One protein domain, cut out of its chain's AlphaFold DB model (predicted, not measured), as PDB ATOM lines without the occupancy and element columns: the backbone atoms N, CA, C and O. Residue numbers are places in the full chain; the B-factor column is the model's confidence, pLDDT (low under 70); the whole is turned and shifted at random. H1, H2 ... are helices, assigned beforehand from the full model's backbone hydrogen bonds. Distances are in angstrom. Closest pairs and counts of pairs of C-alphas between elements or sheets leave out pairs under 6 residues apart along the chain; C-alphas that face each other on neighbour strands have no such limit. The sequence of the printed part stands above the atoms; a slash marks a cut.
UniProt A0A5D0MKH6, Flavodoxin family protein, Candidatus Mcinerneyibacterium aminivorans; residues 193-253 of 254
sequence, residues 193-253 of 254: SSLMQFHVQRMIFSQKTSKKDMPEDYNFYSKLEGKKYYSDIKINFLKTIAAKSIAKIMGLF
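Overview. This is residues 193 to 253 of the 254 residues of the protein "Flavodoxin family protein" of Candidatus Mcinerneyibacterium aminivorans (UniProt A0A5D0MKH6). Two longer helices, H1 and H4, pack on each other at a steep angle, and at the far end of H1 the short helices H2 and H3 fold back, so that H1 has H4 on one side and H3 on the other. A long loop with no named element, residues 223 to 236, leads from H3 to the beginning of H4. The printed part has 61 residues with four named helices, H1, H2, H3 and H4 in that order, and no named strand; the class is all helix, with 44 residues in the named helices. The whole is compact, with a radius of gyration of the C-alphas of 11.6 A, and the C-alphas span 34 by 27 by 16 A.

Arrangement. Begin with H1, residues 193 to 205, and H4, residues 237 to 253. They touch, the closest C-alphas being those of Val 200 and Ala 247, 4.7 A apart. Their lines stand at a steep tilt of 47 degrees, the same way. Next comes H2, residues 208 to 213, which is close to H1 but not clearly touching it: the closest C-alphas, of Ile 204 and Ser 210, are 7.4 A apart, and the lines are about perpendicular at 89 degrees. Go on to H3, residues 215 to 222. It and H2 touch only at the corner by their link, closest at the C-alphas of Lys 211 and Tyr 218, 5.4 A apart, at a shallow tilt of 31 degrees, opposite ways. H1 touches H3 with residues 202 to 205 alone, closest at the C-alphas of Phe 205 and Tyr 218, 5.0 A apart, at a steep tilt of 63 degrees, opposite ways. H4 is apart from both H2 and H3. In H1 and H3 every O i to N i+4 pair is within hydrogen-bond range; in H2 it is 1 of 2 and in H4 11 of 13.

Along the chain. Find C-alpha 193 at (-17.134, 4.843, 54.227); from there H1 runs 17.8 A to C-alpha 205. H2 begins at Lys 208 and ends at Asp 213, and H3 runs from Pro 215, with its C-alpha at (-30.629, 21.933, 42.421), to Ser 222. H4 starts at Phe 237 and runs 25.6 A to C-alpha 253 at (-18.377, 6.107, 35.759).

Size, cuts and confidence. The two C-alphas farthest apart are those of Lys 212 and Asn 236, at 34.3 A. The printed part has no cut. The links H1 to H2 and H2 to H3 are tight, and H3 to H4 is long, with 14 residues. The mean pLDDT of the printed part is 88.0, and the one printed residue under 70 is Gly 251.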
ATOM      1  N   SER A 193     -15.989   4.856  55.139       86.56
ATOM      2  CA  SER A 193     -17.134   4.843  54.227       86.56
ATOM      3  C   SER A 193     -17.888   6.172  54.228       86.56
ATOM      4  O   SER A 193     -18.244   6.654  53.159       86.56
ATOM      5  N   SER A 194     -18.061   6.824  55.380       89.12
ATOM      6  CA  SER A 194     -18.715   8.138  55.439       89.12
ATOM      7  C   SER A 194     -17.870   9.259  54.824       89.12
ATOM      8  O   SER A 194     -18.429  10.179  54.229       89.12
ATOM      9  N   LEU A 195     -16.534   9.196  54.913       90.94
ATOM     10  CA  LEU A 195     -15.653  10.128  54.189       90.94
ATOM     11  C   LEU A 195     -15.710   9.900  52.677       90.94
ATOM     12  O   LEU A 195     -15.764  10.861  51.910       90.94
ATOM     13  N   MET A 196     -15.713   8.636  52.256       89.56
ATOM     14  CA  MET A 196     -15.866   8.261  50.854       89.56
ATOM     15  C   MET A 196     -17.206   8.757  50.307       89.56
ATOM     16  O   MET A 196     -17.220   9.446  49.293       89.56
ATOM     17  N   GLN A 197     -18.306   8.506  51.024       90.44
ATOM     18  CA  GLN A 197     -19.637   9.012  50.690       90.44
ATOM     19  C   GLN A 197     -19.625  10.536  50.520       90.44
ATOM     20  O   GLN A 197     -20.066  11.027  49.486       90.44
ATOM     21  N   PHE A 198     -19.075  11.281  51.489       93.56
ATOM     22  CA  PHE A 198     -18.966  12.741  51.403       93.56
ATOM     23  C   PHE A 198     -18.246  13.196  50.129       93.56
ATOM     24  O   PHE A 198     -18.735  14.077  49.423       93.56
ATOM     25  N   HIS A 199     -17.087  12.608  49.823       91.69
ATOM     26  CA  HIS A 199     -16.300  13.021  48.665       91.69
ATOM     27  C   HIS A 199     -16.946  12.632  47.332       91.69
ATOM     28  O   HIS A 199     -16.925  13.453  46.416       91.69
ATOM     29  N   VAL A 200     -17.547  11.441  47.241       90.88
ATOM     30  CA  VAL A 200     -18.299  10.993  46.058       90.88
ATOM     31  C   VAL A 200     -19.496  11.908  45.814       90.88
ATOM     32  O   VAL A 200     -19.609  12.490  44.739       90.88
ATOM     33  N   GLN A 201     -20.348  12.105  46.823       92.94
ATOM     34  CA  GLN A 201     -21.549  12.930  46.686       92.94
ATOM     35  C   GLN A 201     -21.193  14.384  46.375       92.94
ATOM     36  O   GLN A 201     -21.768  14.965  45.462       92.94
ATOM     37  N   ARG A 202     -20.183  14.962  47.038       92.69
ATOM     38  CA  ARG A 202     -19.744  16.324  46.712       92.69
ATOM     39  C   ARG A 202     -19.266  16.443  45.271       92.69
ATOM     40  O   ARG A 202     -19.590  17.427  44.616       92.69
ATOM     41  N   MET A 203     -18.490  15.481  44.785       89.94
ATOM     42  CA  MET A 203     -17.996  15.494  43.410       89.94
ATOM     43  C   MET A 203     -19.137  15.389  42.391       89.94
ATOM     44  O   MET A 203     -19.119  16.134  41.422       89.94
ATOM     45  N   ILE A 204     -20.126  14.518  42.615       90.31
ATOM     46  CA  ILE A 204     -21.292  14.363  41.726       90.31
ATOM     47  C   ILE A 204     -22.171  15.620  41.766       90.31
ATOM     48  O   ILE A 204     -22.503  16.216  40.741       90.31
ATOM     49  N   PHE A 205     -22.525  16.080  42.964       93.38
ATOM     50  CA  PHE A 205     -23.522  17.132  43.121       93.38
ATOM     51  C   PHE A 205     -22.977  18.547  42.939       93.38
ATOM     52  O   PHE A 205     -23.768  19.449  42.707       93.38
ATOM     53  N   SER A 206     -21.657  18.765  42.949       90.38
ATOM     54  CA  SER A 206     -21.077  20.089  42.642       90.38
ATOM     55  C   SER A 206     -20.906  20.352  41.136       90.38
ATOM     56  O   SER A 206     -20.406  21.409  40.752       90.38
ATOM     57  N   GLN A 207     -21.299  19.415  40.266       88.12
ATOM     58  CA  GLN A 207     -21.219  19.586  38.811       88.12
ATOM     59  C   GLN A 207     -22.296  20.540  38.275       88.12
ATOM     60  O   GLN A 207     -23.377  20.676  38.846       88.12
ATOM     61  N   LYS A 208     -22.031  21.182  37.127       87.19
ATOM     62  CA  LYS A 208     -22.989  22.105  36.487       87.19
ATOM     63  C   LYS A 208     -24.296  21.420  36.072       87.19
ATOM     64  O   LYS A 208     -25.340  22.058  36.135       87.19
ATOM     65  N   THR A 209     -24.247  20.150  35.677       88.94
ATOM     66  CA  THR A 209     -25.426  19.323  35.357       88.94
ATOM     67  C   THR A 209     -26.357  19.203  36.565       88.94
ATOM     68  O   THR A 209     -27.539  19.534  36.478       88.94
ATOM     69  N   SER A 210     -25.792  18.902  37.737       91.94
ATOM     70  CA  SER A 210     -26.517  18.826  39.012       91.94
ATOM     71  C   SER A 210     -27.227  20.129  39.389       91.94
ATOM     72  O   SER A 210     -28.273  20.076  40.025       91.94
ATOM     73  N   LYS A 211     -26.747  21.303  38.946       92.88
ATOM     74  CA  LYS A 211     -27.458  22.579  39.158       92.88
ATOM     75  C   LYS A 211     -28.856  22.588  38.526       92.88
ATOM     76  O   LYS A 211     -29.749  23.242  39.058       92.88
ATOM     77  N   LYS A 212     -29.037  21.897  37.397       92.31
ATOM     78  CA  LYS A 212     -30.327  21.781  36.704       92.31
ATOM     79  C   LYS A 212     -31.142  20.600  37.233       92.31
ATOM     80  O   LYS A 212     -32.325  20.771  37.517       92.31
ATOM     81  N   ASP A 213     -30.509  19.439  37.378       92.94
ATOM     82  CA  ASP A 213     -31.224  18.179  37.619       92.94
ATOM     83  C   ASP A 213     -31.472  17.898  39.108       92.94
ATOM     84  O   ASP A 213     -32.470  17.275  39.464       92.94
ATOM     85  N   MET A 214     -30.585  18.379  39.985       95.12
ATOM     86  CA  MET A 214     -30.625  18.189  41.442       95.12
ATOM     87  C   MET A 214     -30.255  19.499  42.170       95.12
ATOM     88  O   MET A 214     -29.269  19.544  42.915       95.12
ATOM     89  N   PRO A 215     -31.010  20.596  41.960       95.75
ATOM     90  CA  PRO A 215     -30.629  21.933  42.421       95.75
ATOM     91  C   PRO A 215     -30.416  22.016  43.939       95.75
ATOM     92  O   PRO A 215     -29.504  22.708  44.387       95.75
ATOM     93  N   GLU A 216     -31.196  21.282  44.738       96.31
ATOM     94  CA  GLU A 216     -31.025  21.265  46.198       96.31
ATOM     95  C   GLU A 216     -29.730  20.575  46.643       96.31
ATOM     96  O   GLU A 216     -29.063  21.050  47.565       96.31
ATOM     97  N   ASP A 217     -29.333  19.489  45.973       95.94
ATOM     98  CA  ASP A 217     -28.044  18.838  46.232       95.94
ATOM     99  C   ASP A 217     -26.882  19.735  45.797       95.94
ATOM    100  O   ASP A 217     -25.928  19.920  46.555       95.94
ATOM    101  N   TYR A 218     -26.987  20.366  44.625       96.19
ATOM    102  CA  TYR A 218     -25.987  21.323  44.150       96.19
ATOM    103  C   TYR A 218     -25.801  22.493  45.122       96.19
ATOM    104  O   TYR A 218     -24.676  22.824  45.510       96.19
ATOM    105  N   ASN A 219     -26.899  23.095  45.577       95.31
ATOM    106  CA  ASN A 219     -26.872  24.199  46.537       95.31
ATOM    107  C   ASN A 219     -26.295  23.778  47.895       95.31
ATOM    108  O   ASN A 219     -25.643  24.581  48.566       95.31
ATOM    109  N   PHE A 220     -26.525  22.535  48.317       95.50
ATOM    110  CA  PHE A 220     -25.953  21.999  49.548       95.50
ATOM    111  C   PHE A 220     -24.438  21.783  49.425       95.50
ATOM    112  O   PHE A 220     -23.677  22.256  50.272       95.50
ATOM    113  N   TYR A 221     -23.980  21.111  48.364       95.06
ATOM    114  CA  TYR A 221     -22.574  20.722  48.217       95.06
ATOM    115  C   TYR A 221     -21.651  21.843  47.732       95.06
ATOM    116  O   TYR A 221     -20.482  21.853  48.123       95.06
ATOM    117  N   SER A 222     -22.158  22.822  46.975       91.81
ATOM    118  CA  SER A 222     -21.394  24.026  46.598       91.81
ATOM    119  C   SER A 222     -20.933  24.829  47.821       91.81
ATOM    120  O   SER A 222     -19.810  25.324  47.856       91.81
ATOM    121  N   LYS A 223     -21.731  24.860  48.897       92.31
ATOM    122  CA  LYS A 223     -21.356  25.482  50.183       92.31
ATOM    123  C   LYS A 223     -20.263  24.714  50.944       92.31
ATOM    124  O   LYS A 223     -19.734  25.215  51.934       92.31
ATOM    125  N   LEU A 224     -19.939  23.493  50.512       92.81
ATOM    126  CA  LEU A 224     -18.933  22.607  51.114       92.81
ATOM    127  C   LEU A 224     -17.659  22.507  50.256       92.81
ATOM    128  O   LEU A 224     -16.846  21.581  50.423       92.81
ATOM    129  N   GLU A 225     -17.466  23.452  49.335       87.38
ATOM    130  CA  GLU A 225     -16.234  23.593  48.566       87.38
ATOM    131  C   GLU A 225     -15.027  23.788  49.501       87.38
ATOM    132  O   GLU A 225     -15.107  24.412  50.558       87.38
ATOM    133  N   GLY A 226     -13.906  23.137  49.181       85.31
ATOM    134  CA  GLY A 226     -12.692  23.156  50.010       85.31
ATOM    135  C   GLY A 226     -12.777  22.397  51.348       85.31
ATOM    136  O   GLY A 226     -11.741  22.008  51.897       85.31
ATOM    137  N   LYS A 227     -13.977  22.093  51.863       89.62
ATOM    138  CA  LYS A 227     -14.154  21.385  53.142       89.62
ATOM    139  C   LYS A 227     -13.648  19.938  53.080       89.62
ATOM    140  O   LYS A 227     -13.593  19.304  52.025       89.62
ATOM    141  N   LYS A 228     -13.250  19.382  54.224       88.50
ATOM    142  CA  LYS A 228     -12.805  17.974  54.321       88.50
ATOM    143  C   LYS A 228     -13.944  17.021  54.689       88.50
ATOM    144  O   LYS A 228     -13.809  15.823  54.477       88.50
ATOM    145  N   TYR A 229     -15.040  17.557  55.223       92.25
ATOM    146  CA  TYR A 229     -16.247  16.829  55.604       92.25
ATOM    147  C   TYR A 229     -17.424  17.802  55.763       92.25
ATOM    148  O   TYR A 229     -17.246  19.006  55.579       92.25
ATOM    149  N   TYR A 230     -18.603  17.299  56.141       91.44
ATOM    150  CA  TYR A 230     -19.809  18.105  56.378       91.44
ATOM    151  C   TYR A 230     -19.691  19.112  57.542       91.44
ATOM    152  O   TYR A 230     -20.525  19.998  57.686       91.44
ATOM    153  N   SER A 231     -18.667  18.976  58.384       85.69
ATOM    154  CA  SER A 231     -18.368  19.877  59.498       85.69
ATOM    155  C   SER A 231     -16.861  20.098  59.619       85.69
ATOM    156  O   SER A 231     -16.071  19.246  59.203       85.69
ATOM    157  N   ASP A 232     -16.453  21.191  60.260       82.56
ATOM    158  CA  ASP A 232     -15.042  21.496  60.499       82.56
ATOM    159  C   ASP A 232     -14.470  20.615  61.620       82.56
ATOM    160  O   ASP A 232     -14.619  20.889  62.809       82.56
ATOM    161  N   ILE A 233     -13.834  19.510  61.229       83.62
ATOM    162  CA  ILE A 233     -13.222  18.537  62.142       83.62
ATOM    163  C   ILE A 233     -11.802  18.172  61.704       83.62
ATOM    164  O   ILE A 233     -11.470  18.162  60.515       83.62
ATOM    165  N   LYS A 234     -10.950  17.820  62.675       81.25
ATOM    166  CA  LYS A 234      -9.619  17.271  62.393       81.25
ATOM    167  C   LYS A 234      -9.769  15.841  61.872       81.25
ATOM    168  O   LYS A 234     -10.209  14.951  62.594       81.25
ATOM    169  N   ILE A 235      -9.385  15.625  60.619       82.44
ATOM    170  CA  ILE A 235      -9.395  14.312  59.964       82.44
ATOM    171  C   ILE A 235      -7.963  13.953  59.588       82.44
ATOM    172  O   ILE A 235      -7.194  14.815  59.161       82.44
ATOM    173  N   ASN A 236      -7.612  12.674  59.734       82.06
ATOM    174  CA  ASN A 236      -6.326  12.158  59.284       82.06
ATOM    175  C   ASN A 236      -6.137  12.438  57.777       82.06
ATOM    176  O   ASN A 236      -7.001  12.125  56.950       82.06
ATOM    177  N   PHE A 237      -5.000  13.041  57.434       81.94
ATOM    178  CA  PHE A 237      -4.673  13.467  56.078       81.94
ATOM    179  C   PHE A 237      -4.654  12.305  55.073       81.94
ATOM    180  O   PHE A 237      -5.316  12.394  54.039       81.94
ATOM    181  N   LEU A 238      -4.009  11.183  55.416       83.75
ATOM    182  CA  LEU A 238      -3.933   9.990  54.560       83.75
ATOM    183  C   LEU A 238      -5.322   9.412  54.280       83.75
ATOM    184  O   LEU A 238      -5.657   9.088  53.143       83.75
ATOM    185  N   LYS A 239      -6.173   9.370  55.313       84.25
ATOM    186  CA  LYS A 239      -7.562   8.907  55.193       84.25
ATOM    187  C   LYS A 239      -8.370   9.778  54.226       84.25
ATOM    188  O   LYS A 239      -9.196   9.267  53.477       84.25
ATOM    189  N   THR A 240      -8.110  11.086  54.231       81.62
ATOM    190  CA  THR A 240      -8.761  12.048  53.332       81.62
ATOM    191  C   THR A 240      -8.290  11.868  51.888       81.62
ATOM    192  O   THR A 240      -9.111  11.887  50.977       81.62
ATOM    193  N   ILE A 241      -6.985  11.670  51.668       85.25
ATOM    194  CA  ILE A 241      -6.437  11.426  50.326       85.25
ATOM    195  C   ILE A 241      -7.031  10.150  49.733       85.25
ATOM    196  O   ILE A 241      -7.580  10.203  48.637       85.25
ATOM    197  N   ALA A 242      -6.995   9.036  50.468       87.12
ATOM    198  CA  ALA A 242      -7.520   7.760  49.985       87.12
ATOM    199  C   ALA A 242      -9.003   7.861  49.583       87.12
ATOM    200  O   ALA A 242      -9.386   7.421  48.499       87.12
ATOM    201  N   ALA A 243      -9.827   8.509  50.416       85.12
ATOM    202  CA  ALA A 243     -11.242   8.718  50.118       85.12
ATOM    203  C   ALA A 243     -11.463   9.600  48.872       85.12
ATOM    204  O   ALA A 243     -12.334   9.299  48.058       85.12
ATOM    205  N   LYS A 244     -10.659  10.660  48.685       83.88
ATOM    206  CA  LYS A 244     -10.709  11.510  47.481       83.88
ATOM    207  C   LYS A 244     -10.296  10.758  46.217       83.88
ATOM    208  O   LYS A 244     -10.935  10.942  45.184       83.88
ATOM    209  N   SER A 245      -9.256   9.928  46.287       85.38
ATOM    210  CA  SER A 245      -8.784   9.147  45.139       85.38
ATOM    211  C   SER A 245      -9.842   8.153  44.667       85.38
ATOM    212  O   SER A 245     -10.135   8.102  43.476       85.38
ATOM    213  N   ILE A 246     -10.478   7.430  45.594       84.00
ATOM    214  CA  ILE A 246     -11.587   6.524  45.261       84.00
ATOM    215  C   ILE A 246     -12.765   7.298  44.677       84.00
ATOM    216  O   ILE A 246     -13.307   6.881  43.659       84.00
ATOM    217  N   ALA A 247     -13.126   8.444  45.265       81.31
ATOM    218  CA  ALA A 247     -14.190   9.276  44.715       81.31
ATOM    219  C   ALA A 247     -13.899   9.678  43.264       81.31
ATOM    220  O   ALA A 247     -14.763   9.512  42.414       81.31
ATOM    221  N   LYS A 248     -12.665  10.106  42.960       83.44
ATOM    222  CA  LYS A 248     -12.249  10.450  41.594       83.44
ATOM    223  C   LYS A 248     -12.371   9.268  40.628       83.44
ATOM    224  O   LYS A 248     -12.834   9.471  39.515       83.44
ATOM    225  N   ILE A 249     -11.990   8.056  41.046       84.19
ATOM    226  CA  ILE A 249     -12.138   6.838  40.228       84.19
ATOM    227  C   ILE A 249     -13.617   6.539  39.978       84.19
ATOM    228  O   ILE A 249     -14.011   6.314  38.841       84.19
ATOM    229  N   MET A 250     -14.448   6.577  41.024       78.69
ATOM    230  CA  MET A 250     -15.888   6.345  40.894       78.69
ATOM    231  C   MET A 250     -16.557   7.382  39.988       78.69
ATOM    232  O   MET A 250     -17.470   7.042  39.247       78.69
ATOM    233  N   GLY A 251     -16.082   8.629  40.015       69.81
ATOM    234  CA  GLY A 251     -16.572   9.710  39.163       69.81
ATOM    235  C   GLY A 251     -16.254   9.560  37.681       69.81
ATOM    236  O   GLY A 251     -16.807  10.309  36.898       69.81
ATOM    237  N   LEU A 252     -15.396   8.618  37.280       74.06
ATOM    238  CA  LEU A 252     -15.200   8.298  35.861       74.06
ATOM    239  C   LEU A 252     -16.368   7.485  35.280       74.06
ATOM    240  O   LEU A 252     -16.463   7.346  34.066       74.06
ATOM    241  N   PHE A 253     -17.231   6.935  36.140       72.25
ATOM    242  CA  PHE A 253     -18.377   6.107  35.759       72.25
ATOM    243  C   PHE A 253     -19.726   6.842  35.868       72.25
ATOM    244  O   PHE A 253     -20.762   6.216  35.652       72.25
TER     245      PHE A 253